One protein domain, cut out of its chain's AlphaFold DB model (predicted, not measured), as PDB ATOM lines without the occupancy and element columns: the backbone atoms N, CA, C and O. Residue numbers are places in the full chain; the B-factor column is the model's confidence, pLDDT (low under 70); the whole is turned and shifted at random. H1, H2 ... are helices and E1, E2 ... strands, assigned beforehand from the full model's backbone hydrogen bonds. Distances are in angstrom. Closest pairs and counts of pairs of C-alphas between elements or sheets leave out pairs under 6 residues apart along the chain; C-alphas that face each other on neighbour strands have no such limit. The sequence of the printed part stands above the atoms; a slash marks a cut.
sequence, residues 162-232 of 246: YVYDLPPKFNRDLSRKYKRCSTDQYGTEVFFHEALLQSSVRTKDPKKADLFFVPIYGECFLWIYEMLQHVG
ATOM      1  N   TYR A 162     211.865 189.836  83.841       98.06
ATOM      2  CA  TYR A 162     210.862 189.590  82.806       98.06
ATOM      3  C   TYR A 162     209.740 190.621  82.897       98.06
ATOM      4  O   TYR A 162     209.075 190.742  83.925       98.06
ATOM      5  N   VAL A 163     209.508 191.343  81.803       97.88
ATOM      6  CA  VAL A 163     208.410 192.311  81.685       97.88
ATOM      7  C   VAL A 163     207.243 191.647  80.964       97.88
ATOM      8  O   VAL A 163     207.404 191.195  79.829       97.88
ATOM      9  N   TYR A 164     206.073 191.610  81.601       97.25
ATOM     10  CA  TYR A 164     204.865 191.056  80.991       97.25
ATOM     11  C   TYR A 164     204.391 191.896  79.802       97.25
ATOM     12  O   TYR A 164     204.214 193.109  79.912       97.25
ATOM     13  N   ASP A 165     204.105 191.223  78.688       94.81
ATOM     14  CA  ASP A 165     203.448 191.830  77.533       94.81
ATOM     15  C   ASP A 165     201.928 191.844  77.753       94.81
ATOM     16  O   ASP A 165     201.223 190.861  77.515       94.81
ATOM     17  N   LEU A 166     201.433 192.944  78.320       95.44
ATOM     18  CA  LEU A 166     200.014 193.142  78.605       95.44
ATOM     19  C   LEU A 166     199.315 193.900  77.468       95.44
ATOM     20  O   LEU A 166     199.917 194.787  76.859       95.44
ATOM     21  N   PRO A 167     198.009 193.656  77.241       96.25
ATOM     22  CA  PRO A 167     197.218 194.459  76.318       96.25
ATOM     23  C   PRO A 167     197.323 195.973  76.615       96.25
ATOM     24  O   PRO A 167     197.207 196.358  77.784       96.25
ATOM     25  N   PRO A 168     197.430 196.845  75.588       94.25
ATOM     26  CA  PRO A 168     197.659 198.288  75.760       94.25
ATOM     27  C   PRO A 168     196.668 199.014  76.679       94.25
ATOM     28  O   PRO A 168     197.032 200.005  77.318       94.25
ATOM     29  N   LYS A 169     195.442 198.487  76.807       92.31
ATOM     30  CA  LYS A 169     194.388 199.000  77.698       92.31
ATOM     31  C   LYS A 169     194.807 199.104  79.170       92.31
ATOM     32  O   LYS A 169     194.197 199.869  79.907       92.31
ATOM     33  N   PHE A 170     195.812 198.336  79.592       92.62
ATOM     34  CA  PHE A 170     196.336 198.347  80.961       92.62
ATOM     35  C   PHE A 170     197.530 199.287  81.155       92.62
ATOM     36  O   PHE A 170     197.925 199.523  82.292       92.62
ATOM     37  N   ASN A 171     198.113 199.821  80.076       93.56
ATOM     38  CA  ASN A 171     199.284 200.693  80.149       93.56
ATOM     39  C   ASN A 171     199.242 201.845  79.136       93.56
ATOM     40  O   ASN A 171     198.745 202.924  79.449       93.56
ATOM     41  N   ARG A 172     199.745 201.649  77.913       91.44
ATOM     42  CA  ARG A 172     199.959 202.694  76.901       91.44
ATOM     43  C   ARG A 172     198.680 203.459  76.553       91.44
ATOM     44  O   ARG A 172     198.754 204.630  76.182       91.44
ATOM     45  N   ASP A 173     197.514 202.830  76.657       92.06
ATOM     46  CA  ASP A 173     196.235 203.507  76.437       92.06
ATOM     47  C   ASP A 173     195.886 204.441  77.600       92.06
ATOM     48  O   ASP A 173     195.391 205.543  77.362       92.06
ATOM     49  N   LEU A 174     196.189 204.042  78.843       89.00
ATOM     50  CA  LEU A 174     195.994 204.868  80.036       89.00
ATOM     51  C   LEU A 174     196.931 206.074  80.029       89.00
ATOM     52  O   LEU A 174     196.460 207.191  80.223       89.00
ATOM     53  N   SER A 175     198.218 205.889  79.715       88.94
ATOM     54  CA  SER A 175     199.162 207.014  79.644       88.94
ATOM     55  C   SER A 175     198.817 208.001  78.525       88.94
ATOM     56  O   SER A 175     198.929 209.212  78.702       88.94
ATOM     57  N   ARG A 176     198.322 207.512  77.377       89.44
ATOM     58  CA  ARG A 176     197.852 208.373  76.281       89.44
ATOM     59  C   ARG A 176     196.563 209.113  76.632       89.44
ATOM     60  O   ARG A 176     196.406 210.273  76.254       89.44
ATOM     61  N   LYS A 177     195.640 208.449  77.332       88.00
ATOM     62  CA  LYS A 177     194.382 209.051  77.786       88.00
ATOM     63  C   LYS A 177     194.627 210.106  78.867       88.00
ATOM     64  O   LYS A 177     193.966 211.142  78.863       88.00
ATOM     65  N   TYR A 178     195.590 209.865  79.753       86.94
ATOM     66  CA  TYR A 178     195.873 210.691  80.920       86.94
ATOM     67  C   TYR A 178     197.308 211.225  80.874       86.94
ATOM     68  O   TYR A 178     198.214 210.685  81.499       86.94
ATOM     69  N   LYS A 179     197.513 212.343  80.159       81.69
ATOM     70  CA  LYS A 179     198.845 212.952  79.944       81.69
ATOM     71  C   LYS A 179     199.634 213.250  81.227       81.69
ATOM     72  O   LYS A 179     200.858 213.269  81.195       81.69
ATOM     73  N   ARG A 180     198.959 213.462  82.360       80.75
ATOM     74  CA  ARG A 180     199.604 213.692  83.665       80.75
ATOM     75  C   ARG A 180     200.508 212.526  84.086       80.75
ATOM     76  O   ARG A 180     201.528 212.749  84.726       80.75
ATOM     77  N   CYS A 181     200.180 211.309  83.656       83.25
ATOM     78  CA  CYS A 181     200.973 210.112  83.914       83.25
ATOM     79  C   CYS A 181     202.393 210.147  83.367       83.25
ATOM     80  O   CYS A 181     203.212 209.347  83.784       83.25
ATOM     81  N   SER A 182     202.688 210.988  82.380       79.50
ATOM     82  CA  SER A 182     204.050 211.080  81.851       79.50
ATOM     83  C   SER A 182     204.900 212.136  82.551       79.50
ATOM     84  O   SER A 182     206.091 212.207  82.278       79.50
ATOM     85  N   THR A 183     204.307 212.984  83.397       80.50
ATOM     86  CA  THR A 183     204.982 214.183  83.924       80.50
ATOM     87  C   THR A 183     204.911 214.334  85.437       80.50
ATOM     88  O   THR A 183     205.729 215.049  85.997       80.50
ATOM     89  N   ASP A 184     203.921 213.735  86.097       82.38
ATOM     90  CA  ASP A 184     203.733 213.861  87.544       82.38
ATOM     91  C   ASP A 184     204.294 212.649  88.306       82.38
ATOM     92  O   ASP A 184     204.661 211.639  87.706       82.38
ATOM     93  N   GLN A 185     204.289 212.716  89.638       80.94
ATOM     94  CA  GLN A 185     204.691 211.642  90.554       80.94
ATOM     95  C   GLN A 185     203.974 210.300  90.304       80.94
ATOM     96  O   GLN A 185     204.503 209.248  90.630       80.94
ATOM     97  N   TYR A 186     202.802 210.319  89.661       79.88
ATOM     98  CA  TYR A 186     202.046 209.118  89.269       79.88
ATOM     99  C   TYR A 186     202.601 208.430  88.010       79.88
ATOM    100  O   TYR A 186     202.036 207.451  87.530       79.88
ATOM    101  N   GLY A 187     203.691 208.952  87.442       87.25
ATOM    102  CA  GLY A 187     204.349 208.413  86.257       87.25
ATOM    103  C   GLY A 187     205.430 207.376  86.522       87.25
ATOM    104  O   GLY A 187     206.032 206.881  85.570       87.25
ATOM    105  N   THR A 188     205.678 207.018  87.781       90.69
ATOM    106  CA  THR A 188     206.736 206.073  88.156       90.69
ATOM    107  C   THR A 188     206.590 204.727  87.444       90.69
ATOM    108  O   THR A 188     207.563 204.216  86.895       90.69
ATOM    109  N   GLU A 189     205.373 204.183  87.351       91.94
ATOM    110  CA  GLU A 189     205.100 202.920  86.644       91.94
ATOM    111  C   GLU A 189     205.403 203.019  85.140       91.94
ATOM    112  O   GLU A 189     205.936 202.081  84.541       91.94
ATOM    113  N   VAL A 190     205.106 204.174  84.532       92.69
ATOM    114  CA  VAL A 190     205.398 204.457  83.121       92.69
ATOM    115  C   VAL A 190     206.903 204.519  82.898       92.69
ATOM    116  O   VAL A 190     207.418 203.896  81.969       92.69
ATOM    117  N   PHE A 191     207.605 205.236  83.774       92.69
ATOM    118  CA  PHE A 191     209.050 205.387  83.716       92.69
ATOM    119  C   PHE A 191     209.760 204.039  83.864       92.69
ATOM    120  O   PHE A 191     210.568 203.686  83.008       92.69
ATOM    121  N   PHE A 192     209.411 203.245  84.884       93.75
ATOM    122  CA  PHE A 192     209.984 201.910  85.068       93.75
ATOM    123  C   PHE A 192     209.715 201.003  83.874       93.75
ATOM    124  O   PHE A 192     210.620 200.308  83.426       93.75
ATOM    125  N   HIS A 193     208.498 201.016  83.330       95.38
ATOM    126  CA  HIS A 193     208.179 200.184  82.180       95.38
ATOM    127  C   HIS A 193     209.032 200.545  80.957       95.38
ATOM    128  O   HIS A 193     209.664 199.660  80.382       95.38
ATOM    129  N   GLU A 194     209.102 201.822  80.576       93.81
ATOM    130  CA  GLU A 194     209.888 202.247  79.411       93.81
ATOM    131  C   GLU A 194     211.399 202.060  79.639       93.81
ATOM    132  O   GLU A 194     212.099 201.589  78.740       93.81
ATOM    133  N   ALA A 195     211.897 202.322  80.854       95.00
ATOM    134  CA  ALA A 195     213.292 202.084  81.217       95.00
ATOM    135  C   ALA A 195     213.652 200.592  81.147       95.00
ATOM    136  O   ALA A 195     214.650 200.217  80.532       95.00
ATOM    137  N   LEU A 196     212.813 199.711  81.704       96.12
ATOM    138  CA  LEU A 196     213.039 198.266  81.660       96.12
ATOM    139  C   LEU A 196     213.003 197.733  80.227       96.12
ATOM    140  O   LEU A 196     213.821 196.882  79.879       96.12
ATOM    141  N   LEU A 197     212.114 198.242  79.368       94.88
ATOM    142  CA  LEU A 197     212.058 197.837  77.960       94.88
ATOM    143  C   LEU A 197     213.366 198.111  77.201       94.88
ATOM    144  O   LEU A 197     213.703 197.325  76.306       94.88
ATOM    145  N   GLN A 198     214.079 199.176  77.579       95.19
ATOM    146  CA  GLN A 198     215.363 199.603  77.009       95.19
ATOM    147  C   GLN A 198     216.583 199.019  77.744       95.19
ATOM    148  O   GLN A 198     217.687 199.028  77.205       95.19
ATOM    149  N   SER A 199     216.392 198.504  78.958       94.62
ATOM    150  CA  SER A 199     217.472 197.998  79.806       94.62
ATOM    151  C   SER A 199     218.070 196.673  79.317       94.62
ATOM    152  O   SER A 199     217.379 195.820  78.753       94.62
ATOM    153  N   SER A 200     219.355 196.464  79.612       94.38
ATOM    154  CA  SER A 200     220.063 195.196  79.377       94.38
ATOM    155  C   SER A 200     219.657 194.084  80.348       94.38
ATOM    156  O   SER A 200     219.829 192.911  80.028       94.38
ATOM    157  N   VAL A 201     219.089 194.436  81.507       95.25
ATOM    158  CA  VAL A 201     218.630 193.473  82.524       95.25
ATOM    159  C   VAL A 201     217.323 192.779  82.133       95.25
ATOM    160  O   VAL A 201     216.936 191.785  82.748       95.25
ATOM    161  N   ARG A 202     216.618 193.266  81.104       96.00
ATOM    162  CA  ARG A 202     215.353 192.670  80.677       96.00
ATOM    163  C   ARG A 202     215.562 191.359  79.924       96.00
ATOM    164  O   ARG A 202     216.155 191.329  78.847       96.00
ATOM    165  N   THR A 203     214.934 190.293  80.412       96.19
ATOM    166  CA  THR A 203     214.825 189.013  79.704       96.19
ATOM    167  C   THR A 203     213.471 188.867  79.003       96.19
ATOM    168  O   THR A 203     212.435 189.321  79.488       96.19
ATOM    169  N   LYS A 204     213.470 188.208  77.836       95.38
ATOM    170  CA  LYS A 204     212.253 187.776  77.119       95.38
ATOM    171  C   LYS A 204     211.859 186.330  77.436       95.38
ATOM    172  O   LYS A 204     210.801 185.885  77.003       95.38
ATOM    173  N   ASP A 205     212.714 185.597  78.142       96.12
ATOM    174  CA  ASP A 205     212.460 184.221  78.557       96.12
ATOM    175  C   ASP A 205     212.084 184.215  80.046       96.12
ATOM    176  O   ASP A 205     212.949 184.504  80.880       96.12
ATOM    177  N   PRO A 206     210.827 183.887  80.402       95.62
ATOM    178  CA  PRO A 206     210.385 183.884  81.794       95.62
ATOM    179  C   PRO A 206     211.099 182.821  82.636       95.62
ATOM    180  O   PRO A 206     211.141 182.947  83.853       95.62
ATOM    181  N   LYS A 207     211.694 181.784  82.022       96.56
ATOM    182  CA  LYS A 207     212.446 180.750  82.753       96.56
ATOM    183  C   LYS A 207     213.817 181.224  83.230       96.56
ATOM    184  O   LYS A 207     214.416 180.571  84.075       96.56
ATOM    185  N   LYS A 208     214.326 182.314  82.653       94.38
ATOM    186  CA  LYS A 208     215.628 182.911  82.981       94.38
ATOM    187  C   LYS A 208     215.489 184.167  83.840       94.38
ATOM    188  O   LYS A 208     216.443 184.924  83.938       94.38
ATOM    189  N   ALA A 209     214.290 184.440  84.344       96.69
ATOM    190  CA  ALA A 209     213.991 185.649  85.088       96.69
ATOM    191  C   ALA A 209     214.142 185.406  86.587       96.69
ATOM    192  O   ALA A 209     213.588 184.442  87.114       96.69
ATOM    193  N   ASP A 210     214.836 186.318  87.255       96.19
ATOM    194  CA  ASP A 210     214.924 186.378  88.713       96.19
ATOM    195  C   ASP A 210     213.751 187.178  89.290       96.19
ATOM    196  O   ASP A 210     213.243 186.876  90.368       96.19
ATOM    197  N   LEU A 211     213.290 188.193  88.548       96.75
ATOM    198  CA  LEU A 211     212.178 189.060  88.923       96.75
ATOM    199  C   LEU A 211     211.171 189.205  87.785       96.75
ATOM    200  O   LEU A 211     211.497 189.118  86.599       96.75
ATOM    201  N   PHE A 212     209.934 189.503  88.165       97.44
ATOM    202  CA  PHE A 212     208.829 189.722  87.245       97.44
ATOM    203  C   PHE A 212     208.257 191.119  87.449       97.44
ATOM    204  O   PHE A 212     207.900 191.492  88.563       97.44
ATOM    205  N   PHE A 213     208.137 191.871  86.359       97.44
ATOM    206  CA  PHE A 213     207.507 193.183  86.344       97.44
ATOM    207  C   PHE A 213     206.224 193.139  85.511       97.44
ATOM    208  O   PHE A 213     206.223 192.702  84.357       97.44
ATOM    209  N   VAL A 214     205.122 193.594  86.106       97.31
ATOM    210  CA  VAL A 214     203.789 193.597  85.497       97.31
ATOM    211  C   VAL A 214     203.389 195.057  85.239       97.31
ATOM    212  O   VAL A 214     203.030 195.752  86.186       97.31
ATOM    213  N   PRO A 215     203.464 195.553  83.988       95.12
ATOM    214  CA  PRO A 215     203.312 196.975  83.690       95.12
ATOM    215  C   PRO A 215     201.834 197.381  83.609       95.12
ATOM    216  O   PRO A 215     201.283 197.539  82.515       95.12
ATOM    217  N   ILE A 216     201.185 197.523  84.763       94.38
ATOM    218  CA  ILE A 216     199.835 198.087  84.896       94.38
ATOM    219  C   ILE A 216     199.991 199.536  85.343       94.38
ATOM    220  O   ILE A 216     200.656 199.785  86.336       94.38
ATOM    221  N   TYR A 217     199.394 200.481  84.619       92.56
ATOM    222  CA  TYR A 217     199.441 201.901  84.978       92.56
ATOM    223  C   TYR A 217     198.247 202.245  85.877       92.56
ATOM    224  O   TYR A 217     197.323 202.946  85.460       92.56
ATOM    225  N   GLY A 218     198.202 201.659  87.074       88.25
ATOM    226  CA  GLY A 218     197.072 201.790  87.999       88.25
ATOM    227  C   GLY A 218     196.938 203.211  88.541       88.25
ATOM    228  O   GLY A 218     195.841 203.776  88.563       88.25
ATOM    229  N   GLU A 219     198.070 203.831  88.860       85.62
ATOM    230  CA  GLU A 219     198.144 205.192  89.401       85.62
ATOM    231  C   GLU A 219     197.614 206.245  88.415       85.62
ATOM    232  O   GLU A 219     197.000 207.243  88.799       85.62
ATOM    233  N   CYS A 220     197.731 205.969  87.113       84.75
ATOM    234  CA  CYS A 220     197.124 206.790  86.067       84.75
ATOM    235  C   CYS A 220     195.604 206.891  86.150       84.75
ATOM    236  O   CYS A 220     195.011 207.860  85.670       84.75
ATOM    237  N   PHE A 221     194.971 205.850  86.674       78.06
ATOM    238  CA  PHE A 221     193.527 205.730  86.754       78.06
ATOM    239  C   PHE A 221     192.993 206.218  88.103       78.06
ATOM    240  O   PHE A 221     191.976 206.916  88.125       78.06
ATOM    241  N   LEU A 222     193.683 205.885  89.202       73.94
ATOM    242  CA  LEU A 222     193.242 206.146  90.579       73.94
ATOM    243  C   LEU A 222     192.889 207.616  90.819       73.94
ATOM    244  O   LEU A 222     191.805 207.918  91.321       73.94
ATOM    245  N   TRP A 223     193.716 208.544  90.333       66.31
ATOM    246  CA  TRP A 223     193.482 209.977  90.537       66.31
ATOM    247  C   TRP A 223     192.151 210.495  89.992       66.31
ATOM    248  O   TRP A 223     191.574 211.439  90.524       66.31
ATOM    249  N   ILE A 224     191.640 209.905  88.915       65.62
ATOM    250  CA  ILE A 224     190.427 210.404  88.259       65.62
ATOM    251  C   ILE A 224     189.173 209.871  88.938       65.62
ATOM    252  O   ILE A 224     188.168 210.577  89.000       65.62
ATOM    253  N   TYR A 225     189.227 208.655  89.468       62.88
ATOM    254  CA  TYR A 225     188.101 208.094  90.204       62.88
ATOM    255  C   TYR A 225     188.021 208.668  91.612       62.88
ATOM    256  O   TYR A 225     186.934 209.037  92.036       62.88
ATOM    257  N   GLU A 226     189.153 208.826  92.292       60.84
ATOM    258  CA  GLU A 226     189.161 209.281  93.681       60.84
ATOM    259  C   GLU A 226     189.069 210.807  93.796       60.84
ATOM    260  O   GLU A 226     188.305 211.314  94.608       60.84
ATOM    261  N   MET A 227     189.746 211.578  92.936       57.72
ATOM    262  CA  MET A 227     189.732 213.042  93.063       57.72
ATOM    263  C   MET A 227     188.707 213.715  92.144       57.72
ATOM    264  O   MET A 227     188.024 214.630  92.580       57.72
ATOM    265  N   LEU A 228     188.523 213.283  90.889       57.91
ATOM    266  CA  LEU A 228     187.614 214.001  89.973       57.91
ATOM    267  C   LEU A 228     186.134 213.617  90.112       57.91
ATOM    268  O   LEU A 228     185.286 214.469  89.856       57.91
ATOM    269  N   GLN A 229     185.793 212.395  90.544       54.22
ATOM    270  CA  GLN A 229     184.382 212.061  90.817       54.22
ATOM    271  C   GLN A 229     183.871 212.705  92.114       54.22
ATOM    272  O   GLN A 229     182.689 213.038  92.194       54.22
ATOM    273  N   HIS A 230     184.749 212.981  93.085       53.00
ATOM    274  CA  HIS A 230     184.405 213.776  94.270       53.00
ATOM    275  C   HIS A 230     184.419 215.295  94.011       53.00
ATOM    276  O   HIS A 230     183.693 216.034  94.668       53.00
ATOM    277  N   VAL A 231     185.123 215.774  92.978       50.81
ATOM    278  CA  VAL A 231     185.105 217.193  92.548       50.81
ATOM    279  C   VAL A 231     183.862 217.543  91.696       50.81
ATOM    280  O   VAL A 231     183.761 218.612  91.103       50.81
ATOM    281  N   GLY A 232     182.834 216.688  91.719       49.34
ATOM    282  CA  GLY A 232     181.446 217.088  91.446       49.34
ATOM    283  C   GLY A 232     180.792 217.906  92.572       49.34
ATOM    284  O   GLY A 232     179.674 218.389  92.398       49.34
TER     285      GLY A 232
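Overview. This is residues 162 to 232 of the 246 residues of the protein "Putative glucuronosyltransferase gut1-like" of Tetraselmis sp. GSL018 (UniProt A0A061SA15). A loose rod: H3 runs one way along it, the chain folds back through E1 into H4, H1 and H2 gather where H3 and H4 begin, and residues 225 to 232 stick out. The printed part has 71 residues, with H1, H2, H3, E1, H4 in that order, mostly helix. The radius of gyration of the C-alphas is 13.9 A, the spans 49 by 19 by 18 A.

Arrangement. Residues 162 to 163 pair, parallel, with 212 to 213 of E1, residues 211 to 213. H2, residues 179 to 182, touches H3, residues 185 to 198, only at the corner: C-alphas 181 and 187 are closest, 4.4 A. H3 touches H4, residues 219 to 228, with residues 186 to 189 alone: C-alphas 186 and 219 are closest, 5.5 A. O i to N i+4 pairs within hydrogen-bond range are 8 of 10 in H3, 3 of 6 in H4.

Along the chain. H1, residues 172 to 177, begins at (199.959, 202.694, 76.901). H3 is 21.0 A long, H4 13.7 A, ending at (187.614, 214.001, 89.973).

Size, cuts and confidence. The H3 to E1 link is long, 12 residues. The printed part has no cut. Residues 223 to 232 have pLDDT under 70.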